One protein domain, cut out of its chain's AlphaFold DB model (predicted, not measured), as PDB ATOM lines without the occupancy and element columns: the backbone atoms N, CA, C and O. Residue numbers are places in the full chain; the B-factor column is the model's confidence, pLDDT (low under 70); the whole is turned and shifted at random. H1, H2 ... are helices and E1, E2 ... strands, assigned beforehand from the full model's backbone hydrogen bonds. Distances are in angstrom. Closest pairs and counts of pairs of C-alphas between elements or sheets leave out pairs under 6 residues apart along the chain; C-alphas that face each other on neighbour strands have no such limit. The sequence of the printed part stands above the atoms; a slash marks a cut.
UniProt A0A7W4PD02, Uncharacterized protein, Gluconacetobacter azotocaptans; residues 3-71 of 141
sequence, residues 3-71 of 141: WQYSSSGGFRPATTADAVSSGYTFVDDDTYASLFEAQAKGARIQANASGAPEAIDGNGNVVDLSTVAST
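What this domain is: This is residues 3 to 71 of the 141 residues of an uncharacterized protein of Gluconacetobacter azotocaptans (UniProt A0A7W4PD02). Two small antiparallel sheets stand one beyond the other along the long axis, and a single helix, H1, bridges them: its first residues are over the sheet E2 E1 E3, and most of its length runs alongside the hairpin of E4 and E5. The loop of residues 15 to 24 lies at one end of the long axis, and the unnamed stretch of residues 57 to 71 folds back past the hairpin toward the other. The printed part has 69 residues, with one named helix and five named strands in the order E1, E2, E3, H1, E4, E5, and under half of the residues are in named elements. The sheets run E2 - E1 - E3 and E4 - E5, both antiparallel, and the class is mixed, helices and strands. The whole is compact, with a radius of gyration of the C-alphas of 11.9 A, yet elongated in outline, spanning 33 by 21 by 15 A.

How they stand to each other: The larger sheet has E1, residues 3 to 6, as its inner strand, with E2, residues 10 to 14, and E3, residues 25 to 28, as its edge strands. E1 and E2 form a hairpin with 144 degrees between their directions; N 10 and O 6 are within hydrogen-bond range at 2.8 A, as are N 4 and O 12 at 2.9 A. E1 and E3 are antiparallel at 149 degrees, with N 3 and O 27 within hydrogen-bond range at 2.9 A. H1, residues 29 to 40, is on this sheet at a height over the sheet of 11.7 A. It lies over E1 and only just over E3, on which 3 of its C-alphas fall; 2 fall on E2, one too few for H1 to lie over it. On the local plane its line and that of E1 stand at 31 degrees, only just slantwise to the strands. The closest C-alphas of H1 and E1 are those of Asp 29 and Trp 3, 6.7 A apart. In H1 every O i to N i+4 pair is within hydrogen-bond range. The second sheet is the hairpin of E4, residues 44 to 47, and E5, residues 53 to 56, antiparallel at 141 degrees; N 54 and O 46 are within hydrogen-bond range at 2.8 A, as are N 44 and O 56 at 2.9 A. The closest C-alphas of H1 and E5 are those of Leu 35 and Ala 55, 6.0 A apart; those of H1 and E4 are Gln 39 and Ile 45, 6.9 A apart. Between the sheets, the closest C-alphas of E1 and E5 are those of Tyr 5 and Pro 53, 6.7 A apart. E2 is apart from E4 and E5; E3 is apart from E4, and only just apart from E5, with 8.2 A between their closest C-alphas.

Where its parts are: E1 starts at C-alpha 3, (-2.823, 105.708, -5.332). E2 is the longest strand, 12.4 A from first to last C-alpha; E1 measures 10.4 A, E3 10.0 A, E4 10.2 A and E5 9.7 A. H1 measures 16.4 A, from C-alpha 29 at (3.698, 105.834, -3.831) to C-alpha 40. E5 ends at C-alpha 56, (-2.093, 115.792, 11.086).

The domain as a whole: The two C-alphas farthest apart are those of Asp 18 and Asn 59, at 35.2 A. The printed part has no cut. The links from E1 to E2, E3 to H1, H1 to E4 and E4 to E5 are tight, and that from E2 to E3, 10 residues, is short. The mean pLDDT of the printed part is 88.9, and one residue, Ala 17, is under 70.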
ATOM      1  N   TRP A   3      -1.664 105.652  -6.204       91.88
ATOM      2  CA  TRP A   3      -2.823 105.708  -5.332       91.88
ATOM      3  C   TRP A   3      -3.694 106.902  -5.697       91.88
ATOM      4  O   TRP A   3      -3.262 107.886  -6.294       91.88
ATOM      5  N   GLN A   4      -4.965 106.794  -5.354       92.50
ATOM      6  CA  GLN A   4      -5.904 107.897  -5.438       92.50
ATOM      7  C   GLN A   4      -6.692 107.961  -4.134       92.50
ATOM      8  O   GLN A   4      -7.061 106.925  -3.571       92.50
ATOM      9  N   TYR A   5      -6.942 109.174  -3.658       93.88
ATOM     10  CA  TYR A   5      -7.613 109.434  -2.388       93.88
ATOM     11  C   TYR A   5      -8.889 110.244  -2.598       93.88
ATOM     12  O   TYR A   5      -8.911 111.159  -3.416       93.88
ATOM     13  N   SER A   6      -9.935 109.929  -1.839       91.75
ATOM     14  CA  SER A   6     -11.130 110.766  -1.724       91.75
ATOM     15  C   SER A   6     -11.553 110.877  -0.266       91.75
ATOM     16  O   SER A   6     -11.492 109.895   0.474       91.75
ATOM     17  N   SER A   7     -12.039 112.047   0.148       87.31
ATOM     18  CA  SER A   7     -12.510 112.286   1.518       87.31
ATOM     19  C   SER A   7     -13.677 111.378   1.928       87.31
ATOM     20  O   SER A   7     -13.833 111.080   3.108       87.31
ATOM     21  N   SER A   8     -14.476 110.910   0.964       86.81
ATOM     22  CA  SER A   8     -15.617 110.014   1.193       86.81
ATOM     23  C   SER A   8     -15.278 108.528   1.043       86.81
ATOM     24  O   SER A   8     -16.012 107.684   1.552       86.81
ATOM     25  N   GLY A   9     -14.191 108.199   0.336       84.25
ATOM     26  CA  GLY A   9     -13.870 106.830  -0.084       84.25
ATOM     27  C   GLY A   9     -12.496 106.310   0.342       84.25
ATOM     28  O   GLY A   9     -12.203 105.144   0.097       84.25
ATOM     29  N   GLY A  10     -11.654 107.145   0.954       89.69
ATOM     30  CA  GLY A  10     -10.300 106.784   1.369       89.69
ATOM     31  C   GLY A  10      -9.348 106.513   0.199       89.69
ATOM     32  O   GLY A  10      -9.557 106.990  -0.920       89.69
ATOM     33  N   PHE A  11      -8.280 105.762   0.481       92.88
ATOM     34  CA  PHE A  11      -7.276 105.370  -0.506       92.88
ATOM     35  C   PHE A  11      -7.706 104.149  -1.305       92.88
ATOM     36  O   PHE A  11      -8.203 103.164  -0.759       92.88
ATOM     37  N   ARG A  12      -7.419 104.179  -2.603       91.62
ATOM     38  CA  ARG A  12      -7.521 103.014  -3.480       91.62
ATOM     39  C   ARG A  12      -6.444 103.061  -4.566       91.62
ATOM     40  O   ARG A  12      -5.931 104.144  -4.853       91.62
ATOM     41  N   PRO A  13      -6.113 101.925  -5.195       90.00
ATOM     42  CA  PRO A  13      -5.149 101.907  -6.286       90.00
ATOM     43  C   PRO A  13      -5.611 102.780  -7.462       90.00
ATOM     44  O   PRO A  13      -6.806 102.852  -7.779       90.00
ATOM     45  N   ALA A  14      -4.656 103.423  -8.120       86.12
ATOM     46  CA  ALA A  14      -4.812 104.086  -9.407       86.12
ATOM     47  C   ALA A  14      -3.925 103.374 -10.435       86.12
ATOM     48  O   ALA A  14      -2.811 102.954 -10.125       86.12
ATOM     49  N   THR A  15      -4.425 103.216 -11.657       77.25
ATOM     50  CA  THR A  15      -3.680 102.555 -12.737       77.25
ATOM     51  C   THR A  15      -2.584 103.452 -13.309       77.25
ATOM     52  O   THR A  15      -1.513 102.948 -13.632       77.25
ATOM     53  N   THR A  16      -2.821 104.766 -13.394       74.00
ATOM     54  CA  THR A  16      -1.860 105.806 -13.807       74.00
ATOM     55  C   THR A  16      -2.241 107.167 -13.204       74.00
ATOM     56  O   THR A  16      -3.362 107.334 -12.717       74.00
ATOM     57  N   ALA A  17      -1.335 108.152 -13.265       69.38
ATOM     58  CA  ALA A  17      -1.611 109.530 -12.835       69.38
ATOM     59  C   ALA A  17      -2.751 110.196 -13.624       69.38
ATOM     60  O   ALA A  17      -3.526 110.961 -13.059       69.38
ATOM     61  N   ASP A  18      -2.914 109.831 -14.895       72.12
ATOM     62  CA  ASP A  18      -3.979 110.352 -15.759       72.12
ATOM     63  C   ASP A  18      -5.331 109.640 -15.565       72.12
ATOM     64  O   ASP A  18      -6.351 110.081 -16.091       72.12
ATOM     65  N   ALA A  19      -5.368 108.534 -14.811       77.25
ATOM     66  CA  ALA A  19      -6.566 107.717 -14.592       77.25
ATOM     67  C   ALA A  19      -7.268 108.001 -13.250       77.25
ATOM     68  O   ALA A  19      -8.028 107.167 -12.745       77.25
ATOM     69  N   VAL A  20      -7.017 109.165 -12.645       84.38
ATOM     70  CA  VAL A  20      -7.681 109.573 -11.403       84.38
ATOM     71  C   VAL A  20      -9.164 109.784 -11.677       84.38
ATOM     72  O   VAL A  20      -9.561 110.532 -12.570       84.38
ATOM     73  N   SER A  21     -10.013 109.095 -10.916       86.06
ATOM     74  CA  SER A  21     -11.457 109.234 -11.094       86.06
ATOM     75  C   SER A  21     -11.953 110.589 -10.593       86.06
ATOM     76  O   SER A  21     -11.398 111.160  -9.659       86.06
ATOM     77  N   SER A  22     -13.065 111.068 -11.152       85.12
ATOM     78  CA  SER A  22     -13.729 112.278 -10.658       85.12
ATOM     79  C   SER A  22     -13.982 112.200  -9.145       85.12
ATOM     80  O   SER A  22     -14.513 111.202  -8.654       85.12
ATOM     81  N   GLY A  23     -13.610 113.254  -8.412       84.69
ATOM     82  CA  GLY A  23     -13.727 113.319  -6.948       84.69
ATOM     83  C   GLY A  23     -12.593 112.635  -6.174       84.69
ATOM     84  O   GLY A  23     -12.702 112.485  -4.954       84.69
ATOM     85  N   TYR A  24     -11.533 112.218  -6.869       89.56
ATOM     86  CA  TYR A  24     -10.301 111.707  -6.280       89.56
ATOM     87  C   TYR A  24      -9.116 112.611  -6.620       89.56
ATOM     88  O   TYR A  24      -9.118 113.311  -7.632       89.56
ATOM     89  N   THR A  25      -8.088 112.535  -5.784       91.31
ATOM     90  CA  THR A  25      -6.813 113.229  -5.961       91.31
ATOM     91  C   THR A  25      -5.710 112.196  -6.152       91.31
ATOM     92  O   THR A  25      -5.709 111.169  -5.466       91.31
ATOM     93  N   PHE A  26      -4.790 112.446  -7.086       91.75
ATOM     94  CA  PHE A  26      -3.612 111.600  -7.278       91.75
ATOM     95  C   PHE A  26      -2.717 111.622  -6.038       91.75
ATOM     96  O   PHE A  26      -2.505 112.680  -5.447       91.75
ATOM     97  N   VAL A  27      -2.175 110.461  -5.680       91.88
ATOM     98  CA  VAL A  27      -1.190 110.293  -4.613       91.88
ATOM     99  C   VAL A  27      -0.121 109.332  -5.127       91.88
ATOM    100  O   VAL A  27      -0.417 108.185  -5.479       91.88
ATOM    101  N   ASP A  28       1.119 109.799  -5.214       91.62
ATOM    102  CA  ASP A  28       2.241 108.936  -5.568       91.62
ATOM    103  C   ASP A  28       2.568 107.939  -4.437       91.62
ATOM    104  O   ASP A  28       2.062 108.036  -3.317       91.62
ATOM    105  N   ASP A  29       3.376 106.929  -4.755       90.69
ATOM    106  CA  ASP A  29       3.698 105.834  -3.831       90.69
ATOM    107  C   ASP A  29       4.479 106.312  -2.601       90.69
ATOM    108  O   ASP A  29       4.230 105.828  -1.498       90.69
ATOM    109  N   ASP A  30       5.383 107.281  -2.780       91.19
ATOM    110  CA  ASP A  30       6.230 107.807  -1.707       91.19
ATOM    111  C   ASP A  30       5.390 108.638  -0.728       91.19
ATOM    112  O   ASP A  30       5.499 108.486   0.494       91.19
ATOM    113  N   THR A  31       4.480 109.459  -1.255       92.94
ATOM    114  CA  THR A  31       3.490 110.207  -0.478       92.94
ATOM    115  C   THR A  31       2.561 109.252   0.269       92.94
ATOM    116  O   THR A  31       2.337 109.424   1.469       92.94
ATOM    117  N   TYR A  32       2.050 108.211  -0.397       93.00
ATOM    118  CA  TYR A  32       1.217 107.193   0.246       93.00
ATOM    119  C   TYR A  32       1.962 106.489   1.389       93.00
ATOM    120  O   TYR A  32       1.439 106.405   2.502       93.00
ATOM    121  N   ALA A  33       3.193 106.033   1.145       93.62
ATOM    122  CA  ALA A  33       4.020 105.376   2.153       93.62
ATOM    123  C   ALA A  33       4.287 106.299   3.353       93.62
ATOM    124  O   ALA A  33       4.105 105.880   4.497       93.62
ATOM    125  N   SER A  34       4.618 107.568   3.099       94.31
ATOM    126  CA  SER A  34       4.879 108.563   4.146       94.31
ATOM    127  C   SER A  34       3.637 108.858   4.992       94.31
ATOM    128  O   SER A  34       3.735 108.973   6.214       94.31
ATOM    129  N   LEU A  35       2.450 108.934   4.378       94.12
ATOM    130  CA  LEU A  35       1.186 109.115   5.101       94.12
ATOM    131  C   LEU A  35       0.892 107.913   6.013       94.12
ATOM    132  O   LEU A  35       0.558 108.089   7.185       94.12
ATOM    133  N   PHE A  36       1.072 106.687   5.518       92.88
ATOM    134  CA  PHE A  36       0.863 105.481   6.327       92.88
ATOM    135  C   PHE A  36       1.899 105.327   7.444       92.88
ATOM    136  O   PHE A  36       1.547 104.919   8.553       92.88
ATOM    137  N   GLU A  37       3.155 105.699   7.200       93.75
ATOM    138  CA  GLU A  37       4.177 105.723   8.245       93.75
ATOM    139  C   GLU A  37       3.855 106.776   9.317       93.75
ATOM    140  O   GLU A  37       3.939 106.492  10.515       93.75
ATOM    141  N   ALA A  38       3.408 107.969   8.912       93.19
ATOM    142  CA  ALA A  38       2.959 108.997   9.846       93.19
ATOM    143  C   ALA A  38       1.789 108.492  10.705       93.19
ATOM    144  O   ALA A  38       1.778 108.703  11.921       93.19
ATOM    145  N   GLN A  39       0.845 107.763  10.104       92.38
ATOM    146  CA  GLN A  39      -0.271 107.150  10.822       92.38
ATOM    147  C   GLN A  39       0.193 106.082  11.822       92.38
ATOM    148  O   GLN A  39      -0.265 106.075  12.965       92.38
ATOM    149  N   ALA A  40       1.142 105.222  11.440       90.44
ATOM    150  CA  ALA A  40       1.745 104.240  12.347       90.44
ATOM    151  C   ALA A  40       2.453 104.905  13.543       90.44
ATOM    152  O   ALA A  40       2.517 104.332  14.631       90.44
ATOM    153  N   LYS A  41       2.933 106.140  13.359       91.31
ATOM    154  CA  LYS A  41       3.562 106.982  14.386       91.31
ATOM    155  C   LYS A  41       2.569 107.823  15.204       91.31
ATOM    156  O   LYS A  41       3.000 108.556  16.098       91.31
ATOM    157  N   GLY A  42       1.265 107.699  14.947       88.38
ATOM    158  CA  GLY A  42       0.192 108.332  15.723       88.38
ATOM    159  C   GLY A  42      -0.444 109.570  15.086       88.38
ATOM    160  O   GLY A  42      -1.286 110.197  15.728       88.38
ATOM    161  N   ALA A  43      -0.079 109.931  13.853       93.62
ATOM    162  CA  ALA A  43      -0.776 110.980  13.111       93.62
ATOM    163  C   ALA A  43      -2.147 110.486  12.617       93.62
ATOM    164  O   ALA A  43      -2.381 109.286  12.447       93.62
ATOM    165  N   ARG A  44      -3.062 111.414  12.335       93.56
ATOM    166  CA  ARG A  44      -4.330 111.118  11.646       93.56
ATOM    167  C   ARG A  44      -4.251 111.569  10.194       93.56
ATOM    168  O   ARG A  44      -3.675 112.615   9.921       93.56
ATOM    169  N   ILE A  45      -4.869 110.828   9.280       94.44
ATOM    170  CA  ILE A  45      -4.976 111.242   7.875       94.44
ATOM    171  C   ILE A  45      -6.330 111.904   7.646       94.44
ATOM    172  O   ILE A  45      -7.367 111.330   7.980       94.44
ATOM    173  N   GLN A  46      -6.321 113.105   7.074       93.88
ATOM    174  CA  GLN A  46      -7.524 113.885   6.795       93.88
ATOM    175  C   GLN A  46      -7.426 114.557   5.422       93.88
ATOM    176  O   GLN A  46      -6.340 114.882   4.958       93.88
ATOM    177  N   ALA A  47      -8.568 114.789   4.778       93.56
ATOM    178  CA  ALA A  47      -8.634 115.611   3.579       93.56
ATOM    179  C   ALA A  47      -8.432 117.099   3.911       93.56
ATOM    180  O   ALA A  47      -9.090 117.639   4.808       93.56
ATOM    181  N   ASN A  48      -7.571 117.763   3.150       91.38
ATOM    182  CA  ASN A  48      -7.378 119.205   3.204       91.38
ATOM    183  C   ASN A  48      -8.477 119.957   2.435       91.38
ATOM    184  O   ASN A  48      -9.390 119.356   1.863       91.38
ATOM    185  N   ALA A  49      -8.383 121.289   2.380       88.00
ATOM    186  CA  ALA A  49      -9.355 122.131   1.672       88.00
ATOM    187  C   ALA A  49      -9.461 121.825   0.162       88.00
ATOM    188  O   ALA A  49     -10.493 122.095  -0.446       88.00
ATOM    189  N   SER A  50      -8.417 121.238  -0.429       85.06
ATOM    190  CA  SER A  50      -8.380 120.814  -1.834       85.06
ATOM    191  C   SER A  50      -8.819 119.355  -2.032       85.06
ATOM    192  O   SER A  50      -8.820 118.867  -3.158       85.06
ATOM    193  N   GLY A  51      -9.175 118.637  -0.961       85.62
ATOM    194  CA  GLY A  51      -9.534 117.218  -1.006       85.62
ATOM    195  C   GLY A  51      -8.341 116.259  -1.102       85.62
ATOM    196  O   GLY A  51      -8.545 115.055  -1.269       85.62
ATOM    197  N   ALA A  52      -7.105 116.752  -0.998       89.62
ATOM    198  CA  ALA A  52      -5.904 115.921  -0.936       89.62
ATOM    199  C   ALA A  52      -5.684 115.398   0.496       89.62
ATOM    200  O   ALA A  52      -6.067 116.079   1.449       89.62
ATOM    201  N   PRO A  53      -5.092 114.206   0.677       94.38
ATOM    202  CA  PRO A  53      -4.807 113.688   2.007       94.38
ATOM    203  C   PRO A  53      -3.604 114.403   2.629       94.38
ATOM    204  O   PRO A  53      -2.557 114.541   2.000       94.38
ATOM    205  N   GLU A  54      -3.734 114.784   3.892       94.50
ATOM    206  CA  GLU A  54      -2.666 115.329   4.727       94.50
ATOM    207  C   GLU A  54      -2.599 114.555   6.048       94.50
ATOM    208  O   GLU A  54      -3.624 114.130   6.594       94.50
ATOM    209  N   ALA A  55      -1.386 114.365   6.568       94.62
ATOM    210  CA  ALA A  55      -1.177 113.845   7.912       94.62
ATOM    211  C   ALA A  55      -1.212 114.998   8.918       94.62
ATOM    212  O   ALA A  55      -0.555 116.017   8.721       94.62
ATOM    213  N   ILE A  56      -1.959 114.822  10.004       92.62
ATOM    214  CA  ILE A  56      -2.093 115.792  11.086       92.62
ATOM    215  C   ILE A  56      -1.594 115.161  12.388       92.62
ATOM    216  O   ILE A  56      -2.015 114.056  12.740       92.62
ATOM    217  N   ASP A  57      -0.722 115.860  13.110       91.12
ATOM    218  CA  ASP A  57      -0.206 115.409  14.402       91.12
ATOM    219  C   ASP A  57      -1.279 115.470  15.516       91.12
ATOM    220  O   ASP A  57      -2.407 115.958  15.342       91.12
ATOM    221  N   GLY A  58      -0.935 114.964  16.700       83.31
ATOM    222  CA  GLY A  58      -1.790 115.016  17.887       83.31
ATOM    223  C   GLY A  58      -2.059 116.433  18.413       83.31
ATOM    224  O   GLY A  58      -2.995 116.626  19.189       83.31
ATOM    225  N   ASN A  59      -1.297 117.432  17.968       82.44
ATOM    226  CA  ASN A  59      -1.486 118.841  18.309       82.44
ATOM    227  C   ASN A  59      -2.376 119.571  17.284       82.44
ATOM    228  O   ASN A  59      -2.817 120.688  17.548       82.44
ATOM    229  N   GLY A  60      -2.692 118.936  16.152       86.62
ATOM    230  CA  GLY A  60      -3.503 119.509  15.082       86.62
ATOM    231  C   GLY A  60      -2.708 120.169  13.953       86.62
ATOM    232  O   GLY A  60      -3.334 120.766  13.080       86.62
ATOM    233  N   ASN A  61      -1.380 120.054  13.934       90.25
ATOM    234  CA  ASN A  61      -0.535 120.623  12.884       90.25
ATOM    235  C   ASN A  61      -0.364 119.650  11.715       90.25
ATOM    236  O   ASN A  61      -0.298 118.436  11.911       90.25
ATOM    237  N   VAL A  62      -0.235 120.192  10.503       92.94
ATOM    238  CA  VAL A  62       0.114 119.402   9.316       92.94
ATOM    239  C   VAL A  62       1.546 118.885   9.453       92.94
ATOM    240  O   VAL A  62       2.470 119.650   9.730       92.94
ATOM    241  N   VAL A  63       1.719 117.581   9.263       92.44
ATOM    242  CA  VAL A  63       3.008 116.889   9.312       92.44
ATOM    243  C   VAL A  63       3.744 117.073   7.986       92.44
ATOM    244  O   VAL A  63       3.197 116.788   6.922       92.44
ATOM    245  N   ASP A  64       5.012 117.478   8.054       92.81
ATOM    246  CA  ASP A  64       5.911 117.461   6.899       92.81
ATOM    247  C   ASP A  64       6.315 116.017   6.570       92.81
ATOM    248  O   ASP A  64       7.102 115.388   7.290       92.81
ATOM    249  N   LEU A  65       5.783 115.499   5.460       90.38
ATOM    250  CA  LEU A  65       5.997 114.123   5.015       90.38
ATOM    251  C   LEU A  65       7.472 113.787   4.766       90.38
ATOM    252  O   LEU A  65       7.868 112.642   4.970       90.38
ATOM    253  N   SER A  66       8.305 114.773   4.418       88.75
ATOM    254  CA  SER A  66       9.738 114.552   4.177       88.75
ATOM    255  C   SER A  66      10.517 114.196   5.449       88.75
ATOM    256  O   SER A  66      11.591 113.597   5.386       88.75
ATOM    257  N   THR A  67       9.962 114.522   6.619       88.50
ATOM    258  CA  THR A  67      10.601 114.296   7.923       88.50
ATOM    259  C   THR A  67      10.107 113.031   8.621       88.50
ATOM    260  O   THR A  67      10.697 112.612   9.622       88.50
ATOM    261  N   VAL A  68       9.061 112.384   8.091       88.56
ATOM    262  CA  VAL A  68       8.360 111.279   8.758       88.56
ATOM    263  C   VAL A  68       9.297 110.153   9.149       88.56
ATOM    264  O   VAL A  68       9.243 109.738  10.304       88.56
ATOM    265  N   ALA A  69      10.211 109.741   8.269       81.81
ATOM    266  CA  ALA A  69      11.185 108.686   8.548       81.81
ATOM    267  C   ALA A  69      12.047 108.973   9.795       81.81
ATOM    268  O   ALA A  69      12.335 108.068  10.579       81.81
ATOM    269  N   SER A  70      12.410 110.241  10.013       81.06
ATOM    270  CA  SER A  70      13.259 110.682  11.128       81.06
ATOM    271  C   SER A  70      12.497 111.020  12.414       81.06
ATOM    272  O   SER A  70      13.081 111.000  13.498       81.06
ATOM    273  N   THR A  71      11.198 111.306  12.322       84.25
ATOM    274  CA  THR A  71      10.367 111.659  13.479       84.25
ATOM    275  C   THR A  71       9.921 110.405  14.229       84.25
ATOM    276  O   THR A  71       9.424 109.452  13.631       84.25
TER     277      THR A  71